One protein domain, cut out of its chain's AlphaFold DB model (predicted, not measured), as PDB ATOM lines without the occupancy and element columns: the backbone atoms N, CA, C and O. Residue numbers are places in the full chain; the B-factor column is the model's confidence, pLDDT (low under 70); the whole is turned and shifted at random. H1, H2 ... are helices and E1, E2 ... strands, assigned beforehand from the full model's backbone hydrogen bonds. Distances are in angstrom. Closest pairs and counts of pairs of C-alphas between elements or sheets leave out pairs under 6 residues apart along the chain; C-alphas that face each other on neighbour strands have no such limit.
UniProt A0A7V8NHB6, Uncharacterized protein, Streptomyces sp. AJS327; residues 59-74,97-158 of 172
ATOM      1  N   ARG A  59     -16.812  87.931 -84.642       56.25
ATOM      2  CA  ARG A  59     -17.799  86.959 -85.125       56.25
ATOM      3  C   ARG A  59     -17.853  85.776 -84.173       56.25
ATOM      4  O   ARG A  59     -16.834  85.147 -83.904       56.25
ATOM      5  N   ALA A  60     -19.050  85.429 -83.701       57.72
ATOM      6  CA  ALA A  60     -19.264  84.271 -82.836       57.72
ATOM      7  C   ALA A  60     -18.847  82.960 -83.530       57.72
ATOM      8  O   ALA A  60     -19.484  82.532 -84.493       57.72
ATOM      9  N   LEU A  61     -17.804  82.317 -83.007       60.34
ATOM     10  CA  LEU A  61     -17.272  81.033 -83.467       60.34
ATOM     11  C   LEU A  61     -18.023  79.863 -82.836       60.34
ATOM     12  O   LEU A  61     -18.358  78.893 -83.516       60.34
ATOM     13  N   PHE A  62     -18.339  79.970 -81.546       70.00
ATOM     14  CA  PHE A  62     -19.259  79.060 -80.878       70.00
ATOM     15  C   PHE A  62     -19.869  79.674 -79.617       70.00
ATOM     16  O   PHE A  62     -19.357  80.645 -79.058       70.00
ATOM     17  N   ALA A  63     -20.981  79.082 -79.186       68.06
ATOM     18  CA  ALA A  63     -21.796  79.495 -78.059       68.06
ATOM     19  C   ALA A  63     -22.016  78.317 -77.108       68.06
ATOM     20  O   ALA A  63     -22.493  77.263 -77.528       68.06
ATOM     21  N   LEU A  64     -21.718  78.504 -75.829       68.75
ATOM     22  CA  LEU A  64     -22.058  77.580 -74.754       68.75
ATOM     23  C   LEU A  64     -23.269  78.099 -74.008       68.75
ATOM     24  O   LEU A  64     -23.264  79.244 -73.592       68.75
ATOM     25  N   ARG A  65     -24.284  77.271 -73.798       70.31
ATOM     26  CA  ARG A  65     -25.534  77.651 -73.145       70.31
ATOM     27  C   ARG A  65     -25.873  76.647 -72.052       70.31
ATOM     28  O   ARG A  65     -26.239  75.523 -72.369       70.31
ATOM     29  N   HIS A  66     -25.789  77.038 -70.788       66.38
ATOM     30  CA  HIS A  66     -26.290  76.232 -69.679       66.38
ATOM     31  C   HIS A  66     -27.761  76.536 -69.444       66.38
ATOM     32  O   HIS A  66     -28.166  77.697 -69.459       66.38
ATOM     33  N   ASN A  67     -28.535  75.490 -69.210       67.88
ATOM     34  CA  ASN A  67     -29.924  75.550 -68.818       67.88
ATOM     35  C   ASN A  67     -30.141  74.638 -67.613       67.88
ATOM     36  O   ASN A  67     -29.697  73.488 -67.610       67.88
ATOM     37  N   TRP A  68     -30.806  75.170 -66.600       65.38
ATOM     38  CA  TRP A  68     -31.217  74.437 -65.415       65.38
ATOM     39  C   TRP A  68     -32.741  74.434 -65.350       65.38
ATOM     40  O   TRP A  68     -33.375  75.483 -65.447       65.38
ATOM     41  N   GLY A  69     -33.348  73.261 -65.198       58.62
ATOM     42  CA  GLY A  69     -34.801  73.189 -65.134       58.62
ATOM     43  C   GLY A  69     -35.344  71.792 -64.869       58.62
ATOM     44  O   GLY A  69     -34.580  70.820 -64.899       58.62
ATOM     45  N   PRO A  70     -36.662  71.698 -64.608       54.06
ATOM     46  CA  PRO A  70     -37.350  70.424 -64.498       54.06
ATOM     47  C   PRO A  70     -37.252  69.715 -65.844       54.06
ATOM     48  O   PRO A  70     -37.639  70.256 -66.885       54.06
ATOM     49  N   GLU A  71     -36.701  68.512 -65.832       60.53
ATOM     50  CA  GLU A  71     -36.628  67.680 -67.014       60.53
ATOM     51  C   GLU A  71     -37.891  66.831 -67.064       60.53
ATOM     52  O   GLU A  71     -38.091  65.924 -66.255       60.53
ATOM     53  N   ARG A  72     -38.776  67.149 -68.013       51.50
ATOM     54  CA  ARG A  72     -39.878  66.251 -68.340       51.50
ATOM     55  C   ARG A  72     -39.237  64.961 -68.838       51.50
ATOM     56  O   ARG A  72     -38.410  64.993 -69.748       51.50
ATOM     57  N   SER A  73     -39.594  63.843 -68.218       40.19
ATOM     58  CA  SER A  73     -39.040  62.501 -68.447       40.19
ATOM     59  C   SER A  73     -39.072  62.024 -69.910       40.19
ATOM     60  O   SER A  73     -38.460  61.006 -70.225       40.19
ATOM     61  N   SER A  74     -39.741  62.756 -70.805       40.91
ATOM     62  CA  SER A  74     -39.788  62.533 -72.251       40.91
ATOM     63  C   SER A  74     -38.568  63.047 -73.025       40.91
ATOM     64  O   SER A  74     -38.258  62.497 -74.076       40.91
ATOM     65  N   ARG A  97     -24.969  71.666 -83.401       85.00
ATOM     66  CA  ARG A  97     -25.219  71.827 -81.974       85.00
ATOM     67  C   ARG A  97     -25.114  70.475 -81.304       85.00
ATOM     68  O   ARG A  97     -25.794  69.519 -81.662       85.00
ATOM     69  N   VAL A  98     -24.292  70.416 -80.271       86.19
ATOM     70  CA  VAL A  98     -24.235  69.268 -79.373       86.19
ATOM     71  C   VAL A  98     -24.684  69.675 -77.990       86.19
ATOM     72  O   VAL A  98     -24.581  70.837 -77.599       86.19
ATOM     73  N   GLU A  99     -25.193  68.721 -77.231       86.94
ATOM     74  CA  GLU A  99     -25.584  68.954 -75.856       86.94
ATOM     75  C   GLU A  99     -25.070  67.869 -74.932       86.94
ATOM     76  O   GLU A  99     -24.939  66.702 -75.301       86.94
ATOM     77  N   LEU A 100     -24.804  68.301 -73.709       86.69
ATOM     78  CA  LEU A 100     -24.471  67.476 -72.575       86.69
ATOM     79  C   LEU A 100     -25.526  67.712 -71.502       86.69
ATOM     80  O   LEU A 100     -25.644  68.821 -70.980       86.69
ATOM     81  N   VAL A 101     -26.289  66.680 -71.176       85.38
ATOM     82  CA  VAL A 101     -27.250  66.711 -70.075       85.38
ATOM     83  C   VAL A 101     -26.678  65.917 -68.921       85.38
ATOM     84  O   VAL A 101     -26.184  64.808 -69.100       85.38
ATOM     85  N   VAL A 102     -26.730  66.496 -67.733       82.69
ATOM     86  CA  VAL A 102     -26.229  65.900 -66.507       82.69
ATOM     87  C   VAL A 102     -27.329  65.911 -65.467       82.69
ATOM     88  O   VAL A 102     -27.921  66.955 -65.186       82.69
ATOM     89  N   ASP A 103     -27.554  64.756 -64.846       79.81
ATOM     90  CA  ASP A 103     -28.294  64.696 -63.595       79.81
ATOM     91  C   ASP A 103     -27.435  65.446 -62.586       79.81
ATOM     92  O   ASP A 103     -26.335  65.009 -62.263       79.81
ATOM     93  N   CYS A 104     -27.871  66.612 -62.143       75.69
ATOM     94  CA  CYS A 104     -27.209  67.338 -61.076       75.69
ATOM     95  C   CYS A 104     -28.264  67.537 -60.007       75.69
ATOM     96  O   CYS A 104     -29.321  68.094 -60.265       75.69
ATOM     97  N   ARG A 105     -27.992  67.030 -58.811       73.56
ATOM     98  CA  ARG A 105     -28.928  67.073 -57.694       73.56
ATOM     99  C   ARG A 105     -28.504  68.136 -56.709       73.56
ATOM    100  O   ARG A 105     -27.352  68.179 -56.289       73.56
ATOM    101  N   ARG A 106     -29.436  69.014 -56.355       70.31
ATOM    102  CA  ARG A 106     -29.202  70.107 -55.417       70.31
ATOM    103  C   ARG A 106     -30.103  69.928 -54.200       70.31
ATOM    104  O   ARG A 106     -31.306  70.152 -54.325       70.31
ATOM    105  N   PRO A 107     -29.566  69.553 -53.029       64.12
ATOM    106  CA  PRO A 107     -30.377  69.202 -51.862       64.12
ATOM    107  C   PRO A 107     -31.194  70.389 -51.331       64.12
ATOM    108  O   PRO A 107     -32.241  70.201 -50.715       64.12
ATOM    109  N   ASP A 108     -30.762  71.623 -51.611       61.62
ATOM    110  CA  ASP A 108     -31.487  72.853 -51.280       61.62
ATOM    111  C   ASP A 108     -32.700  73.127 -52.194       61.62
ATOM    112  O   ASP A 108     -33.565  73.946 -51.858       61.62
ATOM    113  N   LEU A 109     -32.777  72.431 -53.334       58.50
ATOM    114  CA  LEU A 109     -33.861  72.517 -54.311       58.50
ATOM    115  C   LEU A 109     -34.721  71.251 -54.347       58.50
ATOM    116  O   LEU A 109     -35.926  71.384 -54.507       58.50
ATOM    117  N   GLU A 110     -34.162  70.060 -54.106       60.00
ATOM    118  CA  GLU A 110     -34.892  68.776 -54.109       60.00
ATOM    119  C   GLU A 110     -36.155  68.793 -53.234       60.00
ATOM    120  O   GLU A 110     -37.177  68.229 -53.603       60.00
ATOM    121  N   ARG A 111     -36.127  69.504 -52.101       58.16
ATOM    122  CA  ARG A 111     -37.283  69.621 -51.192       58.16
ATOM    123  C   ARG A 111     -38.391  70.556 -51.694       58.16
ATOM    124  O   ARG A 111     -39.476  70.566 -51.126       58.16
ATOM    125  N   LYS A 112     -38.118  71.386 -52.706       53.53
ATOM    126  CA  LYS A 112     -39.037  72.422 -53.218       53.53
ATOM    127  C   LYS A 112     -39.760  72.003 -54.492       53.53
ATOM    128  O   LYS A 112     -40.776  72.608 -54.827       53.53
ATOM    129  N   VAL A 113     -39.249  70.998 -55.195       55.47
ATOM    130  CA  VAL A 113     -39.801  70.516 -56.461       55.47
ATOM    131  C   VAL A 113     -40.485  69.174 -56.245       55.47
ATOM    132  O   VAL A 113     -39.851  68.168 -55.949       55.47
ATOM    133  N   LYS A 114     -41.823  69.198 -56.310       55.72
ATOM    134  CA  LYS A 114     -42.735  68.078 -56.033       55.72
ATOM    135  C   LYS A 114     -42.641  66.990 -57.117       55.72
ATOM    136  O   LYS A 114     -43.551  66.847 -57.921       55.72
ATOM    137  N   GLY A 115     -41.552  66.224 -57.131       54.09
ATOM    138  CA  GLY A 115     -41.409  65.038 -57.985       54.09
ATOM    139  C   GLY A 115     -40.787  65.273 -59.365       54.09
ATOM    140  O   GLY A 115     -40.516  64.300 -60.063       54.09
ATOM    141  N   ASP A 116     -40.482  66.518 -59.738       56.75
ATOM    142  CA  ASP A 116     -39.739  66.812 -60.967       56.75
ATOM    143  C   ASP A 116     -38.234  66.603 -60.753       56.75
ATOM    144  O   ASP A 116     -37.629  67.189 -59.849       56.75
ATOM    145  N   ARG A 117     -37.601  65.793 -61.612       63.59
ATOM    146  CA  ARG A 117     -36.138  65.657 -61.641       63.59
ATOM    147  C   ARG A 117     -35.553  66.873 -62.349       63.59
ATOM    148  O   ARG A 117     -35.934  67.177 -63.473       63.59
ATOM    149  N   PHE A 118     -34.628  67.568 -61.701       63.91
ATOM    150  CA  PHE A 118     -33.917  68.686 -62.314       63.91
ATOM    151  C   PHE A 118     -32.629  68.187 -62.950       63.91
ATOM    152  O   PHE A 118     -31.894  67.408 -62.345       63.91
ATOM    153  N   ALA A 119     -32.360  68.655 -64.161       72.88
ATOM    154  CA  ALA A 119     -31.126  68.362 -64.865       72.88
ATOM    155  C   ALA A 119     -30.419  69.657 -65.254       72.88
ATOM    156  O   ALA A 119     -31.040  70.690 -65.530       72.88
ATOM    157  N   LEU A 120     -29.092  69.580 -65.293       73.50
ATOM    158  CA  LEU A 120     -28.252  70.619 -65.855       73.50
ATOM    159  C   LEU A 120     -27.939  70.249 -67.300       73.50
ATOM    160  O   LEU A 120     -27.275  69.252 -67.572       73.50
ATOM    161  N   ARG A 121     -28.402  71.070 -68.233       78.50
ATOM    162  CA  ARG A 121     -28.155  70.922 -69.663       78.50
ATOM    163  C   ARG A 121     -27.151  71.964 -70.113       78.50
ATOM    164  O   ARG A 121     -27.286  73.133 -69.785       78.50
ATOM    165  N   LEU A 122     -26.175  71.555 -70.903       77.69
ATOM    166  CA  LEU A 122     -25.249  72.436 -71.593       77.69
ATOM    167  C   LEU A 122     -25.400  72.198 -73.088       77.69
ATOM    168  O   LEU A 122     -25.287  71.066 -73.540       77.69
ATOM    169  N   SER A 123     -25.623  73.255 -73.856       80.75
ATOM    170  CA  SER A 123     -25.574  73.224 -75.312       80.75
ATOM    171  C   SER A 123     -24.309  73.911 -75.797       80.75
ATOM    172  O   SER A 123     -24.010  75.011 -75.346       80.75
ATOM    173  N   LEU A 124     -23.609  73.304 -76.744       78.31
ATOM    174  CA  LEU A 124     -22.552  73.923 -77.529       78.31
ATOM    175  C   LEU A 124     -23.055  74.052 -78.969       78.31
ATOM    176  O   LEU A 124     -23.288  73.038 -79.619       78.31
ATOM    177  N   THR A 125     -23.217  75.278 -79.454       80.75
ATOM    178  CA  THR A 125     -23.514  75.576 -80.863       80.75
ATOM    179  C   THR A 125     -22.258  76.140 -81.507       80.75
ATOM    180  O   THR A 125     -21.734  77.131 -81.006       80.75
ATOM    181  N   GLU A 126     -21.775  75.560 -82.600       69.88
ATOM    182  CA  GLU A 126     -20.493  75.937 -83.206       69.88
ATOM    183  C   GLU A 126     -20.597  76.154 -84.723       69.88
ATOM    184  O   GLU A 126     -21.485  75.610 -85.381       69.88
ATOM    185  N   ARG A 127     -19.727  77.019 -85.261       69.12
ATOM    186  CA  ARG A 127     -19.714  77.445 -86.674       69.12
ATOM    187  C   ARG A 127     -18.391  77.173 -87.395       69.12
ATOM    188  O   ARG A 127     -18.193  77.647 -88.508       69.12
ATOM    189  N   VAL A 128     -17.460  76.491 -86.741       65.06
ATOM    190  CA  VAL A 128     -16.046  76.391 -87.132       65.06
ATOM    191  C   VAL A 128     -15.589  74.968 -87.457       65.06
ATOM    192  O   VAL A 128     -14.414  74.782 -87.777       65.06
ATOM    193  N   GLY A 129     -16.489  73.985 -87.378       70.00
ATOM    194  CA  GLY A 129     -16.226  72.592 -87.733       70.00
ATOM    195  C   GLY A 129     -15.347  71.881 -86.707       70.00
ATOM    196  O   GLY A 129     -14.366  71.238 -87.071       70.00
ATOM    197  N   LEU A 130     -15.661  72.020 -85.416       70.25
ATOM    198  CA  LEU A 130     -14.912  71.343 -84.354       70.25
ATOM    199  C   LEU A 130     -15.008  69.818 -84.500       70.25
ATOM    200  O   LEU A 130     -16.082  69.280 -84.767       70.25
ATOM    201  N   SER A 131     -13.911  69.107 -84.227       73.25
ATOM    202  CA  SER A 131     -13.939  67.643 -84.141       73.25
ATOM    203  C   SER A 131     -14.832  67.170 -82.986       73.25
ATOM    204  O   SER A 131     -15.016  67.881 -81.992       73.25
ATOM    205  N   GLU A 132     -15.365  65.944 -83.063       79.38
ATOM    206  CA  GLU A 132     -16.193  65.390 -81.977       79.38
ATOM    207  C   GLU A 132     -15.446  65.361 -80.638       79.38
ATOM    208  O   GLU A 132     -16.019  65.704 -79.604       79.38
ATOM    209  N   ARG A 133     -14.145  65.040 -80.666       75.81
ATOM    210  CA  ARG A 133     -13.282  65.066 -79.481       75.81
ATOM    211  C   ARG A 133     -13.198  66.469 -78.876       75.81
ATOM    212  O   ARG A 133     -13.387  66.608 -77.671       75.81
ATOM    213  N   ALA A 134     -12.964  67.499 -79.691       71.75
ATOM    214  CA  ALA A 134     -12.874  68.879 -79.211       71.75
ATOM    215  C   ALA A 134     -14.209  69.362 -78.622       71.75
ATOM    216  O   ALA A 134     -14.245  69.965 -77.548       71.75
ATOM    217  N   ARG A 135     -15.332  69.028 -79.270       77.19
ATOM    218  CA  ARG A 135     -16.672  69.316 -78.734       77.19
ATOM    219  C   ARG A 135     -16.879  68.654 -77.375       77.19
ATOM    220  O   ARG A 135     -17.334  69.318 -76.445       77.19
ATOM    221  N   ALA A 136     -16.512  67.377 -77.252       77.25
ATOM    222  CA  ALA A 136     -16.597  66.613 -76.012       77.25
ATOM    223  C   ALA A 136     -15.719  67.201 -74.892       77.25
ATOM    224  O   ALA A 136     -16.179  67.318 -73.756       77.25
ATOM    225  N   GLU A 137     -14.491  67.625 -75.202       76.00
ATOM    226  CA  GLU A 137     -13.590  68.302 -74.255       76.00
ATOM    227  C   GLU A 137     -14.215  69.588 -73.707       76.00
ATOM    228  O   GLU A 137     -14.268  69.778 -72.487       76.00
ATOM    229  N   ILE A 138     -14.750  70.435 -74.591       75.00
ATOM    230  CA  ILE A 138     -15.379  71.706 -74.216       75.00
ATOM    231  C   ILE A 138     -16.588  71.464 -73.304       75.00
ATOM    232  O   ILE A 138     -16.654  72.041 -72.212       75.00
ATOM    233  N   VAL A 139     -17.530  70.599 -73.708       81.44
ATOM    234  CA  VAL A 139     -18.745  70.369 -72.908       81.44
ATOM    235  C   VAL A 139     -18.429  69.699 -71.571       81.44
ATOM    236  O   VAL A 139     -18.973  70.112 -70.549       81.44
ATOM    237  N   ASN A 140     -17.492  68.745 -71.529       83.00
ATOM    238  CA  ASN A 140     -17.082  68.092 -70.285       83.00
ATOM    239  C   ASN A 140     -16.411  69.064 -69.315       83.00
ATOM    240  O   ASN A 140     -16.749  69.082 -68.131       83.00
ATOM    241  N   LYS A 141     -15.453  69.867 -69.796       77.50
ATOM    242  CA  LYS A 141     -14.717  70.833 -68.967       77.50
ATOM    243  C   LYS A 141     -15.671  71.886 -68.410       77.50
ATOM    244  O   LYS A 141     -15.675  72.128 -67.205       77.50
ATOM    245  N   SER A 142     -16.532  72.438 -69.265       74.94
ATOM    246  CA  SER A 142     -17.535  73.426 -68.869       74.94
ATOM    247  C   SER A 142     -18.519  72.851 -67.845       74.94
ATOM    248  O   SER A 142     -18.683  73.418 -66.764       74.94
ATOM    249  N   MET A 143     -19.083  71.671 -68.107       79.25
ATOM    250  CA  MET A 143     -20.058  71.045 -67.216       79.25
ATOM    251  C   MET A 143     -19.452  70.598 -65.880       79.25
ATOM    252  O   MET A 143     -20.085  70.734 -64.832       79.25
ATOM    253  N   ARG A 144     -18.206  70.114 -65.869       77.12
ATOM    254  CA  ARG A 144     -17.484  69.787 -64.629       77.12
ATOM    255  C   ARG A 144     -17.284  71.021 -63.749       77.12
ATOM    256  O   ARG A 144     -17.459  70.941 -62.533       77.12
ATOM    257  N   THR A 145     -16.943  72.160 -64.345       70.62
ATOM    258  CA  THR A 145     -16.820  73.426 -63.612       70.62
ATOM    259  C   THR A 145     -18.180  73.864 -63.065       70.62
ATOM    260  O   THR A 145     -18.298  74.137 -61.869       70.62
ATOM    261  N   THR A 146     -19.230  73.845 -63.891       70.50
ATOM    262  CA  THR A 146     -20.573  74.284 -63.485       70.50
ATOM    263  C   THR A 146     -21.164  73.397 -62.387       70.50
ATOM    264  O   THR A 146     -21.644  73.910 -61.378       70.50
ATOM    265  N   THR A 147     -21.067  72.072 -62.513       74.62
ATOM    266  CA  THR A 147     -21.552  71.126 -61.487       74.62
ATOM    267  C   THR A 147     -20.845  71.313 -60.139       74.62
ATOM    268  O   THR A 147     -21.493  71.270 -59.090       74.62
ATOM    269  N   ARG A 148     -19.534  71.597 -60.145       72.62
ATOM    270  CA  ARG A 148     -18.771  71.920 -58.928       72.62
ATOM    271  C   ARG A 148     -19.234  73.229 -58.285       72.62
ATOM    272  O   ARG A 148     -19.395  73.274 -57.069       72.62
ATOM    273  N   LEU A 149     -19.459  74.279 -59.080       67.81
ATOM    274  CA  LEU A 149     -19.934  75.580 -58.590       67.81
ATOM    275  C   LEU A 149     -21.352  75.496 -58.010       67.81
ATOM    276  O   LEU A 149     -21.627  76.084 -56.966       67.81
ATOM    277  N   LEU A 150     -22.227  74.719 -58.650       67.62
ATOM    278  CA  LEU A 150     -23.603  74.484 -58.203       67.62
ATOM    279  C   LEU A 150     -23.714  73.495 -57.035       67.62
ATOM    280  O   LEU A 150     -24.816  73.296 -56.526       67.62
ATOM    281  N   LYS A 151     -22.594  72.901 -56.594       71.19
ATOM    282  CA  LYS A 151     -22.529  71.924 -55.497       71.19
ATOM    283  C   LYS A 151     -23.494  70.749 -55.700       71.19
ATOM    284  O   LYS A 151     -24.218  70.374 -54.778       71.19
ATOM    285  N   CYS A 152     -23.504  70.173 -56.903       73.94
ATOM    286  CA  CYS A 152     -24.292  68.969 -57.171       73.94
ATOM    287  C   CYS A 152     -23.873  67.844 -56.203       73.94
ATOM    288  O   CYS A 152     -22.681  67.580 -56.040       73.94
ATOM    289  N   THR A 153     -24.831  67.181 -55.553       73.94
ATOM    290  CA  THR A 153     -24.562  66.136 -54.548       73.94
ATOM    291  C   THR A 153     -24.203  64.798 -55.156       73.94
ATOM    292  O   THR A 153     -23.456  64.020 -54.565       73.94
ATOM    293  N   ASN A 154     -24.725  64.501 -56.338       75.75
ATOM    294  CA  ASN A 154     -24.391  63.278 -57.032       75.75
ATOM    295  C   ASN A 154     -23.040  63.433 -57.751       75.75
ATOM    296  O   ASN A 154     -22.783  64.407 -58.457       75.75
ATOM    297  N   LYS A 155     -22.163  62.437 -57.590       75.44
ATOM    298  CA  LYS A 155     -20.888  62.385 -58.312       75.44
ATOM    299  C   LYS A 155     -21.166  62.114 -59.791       75.44
ATOM    300  O   LYS A 155     -21.537  60.999 -60.159       75.44
ATOM    301  N   VAL A 156     -20.998  63.142 -60.617       79.25
ATOM    302  CA  VAL A 156     -21.110  63.053 -62.074       79.25
ATOM    303  C   VAL A 156     -19.788  62.534 -62.632       79.25
ATOM    304  O   VAL A 156     -18.732  63.130 -62.408       79.25
ATOM    305  N   GLN A 157     -19.836  61.407 -63.338       84.94
ATOM    306  CA  GLN A 157     -18.697  60.884 -64.084       84.94
ATOM    307  C   GLN A 157     -18.868  61.253 -65.553       84.94
ATOM    308  O   GLN A 157     -19.849  60.866 -66.177       84.94
ATOM    309  N   PHE A 158     -17.925  62.027 -66.078       85.19
ATOM    310  CA  PHE A 158     -17.903  62.437 -67.479       85.19
ATOM    311  C   PHE A 158     -17.104  61.425 -68.295       85.19
ATOM    312  O   PHE A 158     -16.036  61.001 -67.854       85.19
TER     313      PHE A 158
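What this domain is: This is residues 59 to 74 and 97 to 158 of the 172 residues of an uncharacterized protein of Streptomyces sp. AJS327 (UniProt A0A7V8NHB6). A twisted sheet of three long strands, E1, E3 and E2, is covered on one face by a single long helix, H2, which lies slantwise over E3 and E2; the other face has no named helix on it. The small helix H1 sits beyond one end of the sheet, in the connection from E2 to E3. The printed part has 78 residues, with three named strands and two named helices in the order E1, E2, H1, E3, H2; the sheet order is E1, E3, E2, all antiparallel, and the class is mixed, helices and strands. The whole is elongated, spanning 42 by 23 by 21 A, and only just compact, close to loose, with a radius of gyration of the C-alphas of 13.8 A.

Where its parts are: E1, residues 60 to 70, begins with C-alpha 60 at (-19.264, 84.271, -82.836) and is 29.2 A long from first to last C-alpha. After the cut comes E2, residues 97 to 103, 20.0 A long, with C-alpha 97 at (-25.219, 71.827, -81.974). H1, residues 107 to 110, has four residues. E3, residues 118 to 126, is 25.9 A long. H2, residues 132 to 149, is 25.8 A long and ends with C-alpha 149 at (-19.934, 75.580, -58.590).

How they stand to each other: E3 is the inner strand, and E1 and E2 are the edge strands. E1 and E3 are antiparallel, with 167 degrees between their directions; N 65 and O 123 are 2.8 A apart, within hydrogen-bond range. E3 and E2 are antiparallel at 161 degrees, with N 100 and O 122 within hydrogen-bond range at 2.8 A. H2 is on the sheet at a height of 8.9 A, in an arrangement of two layers, a helix on one face of a sheet. It lies over E3 and E2, and on the local plane its line and that of E3 stand at 38 degrees, slantwise to the strands. The closest C-alphas of E2 and H2 are those of Leu 100 and Val 139, 6.4 A apart; those of E3 and H2 are Leu 122 and Met 143, 6.9 A apart. E1 and H2 are near each other, with 7 pairs of C-alphas within 10 A. H1 is not on the sheet, and it is apart from E1 and from H2. In H2 every O i to N i+4 pair is within hydrogen-bond range; H1 is too short for such a pair, and its one O i to N i+3 pair is not within range.

The domain as a whole: The two C-alphas farthest apart are those of Arg 59 and Arg 111, 42.8 A. Residues 75 to 96 are not printed, and C-alphas 74 and 97 are 19.8 A apart across this cut. Of the links that are printed whole, E2 to H1 and E3 to H2 are tight and H1 to E3 is short. The mean pLDDT of the printed part is 70.3; 31 residues are under 70, among them residues 66 to 74 and 107 to 118.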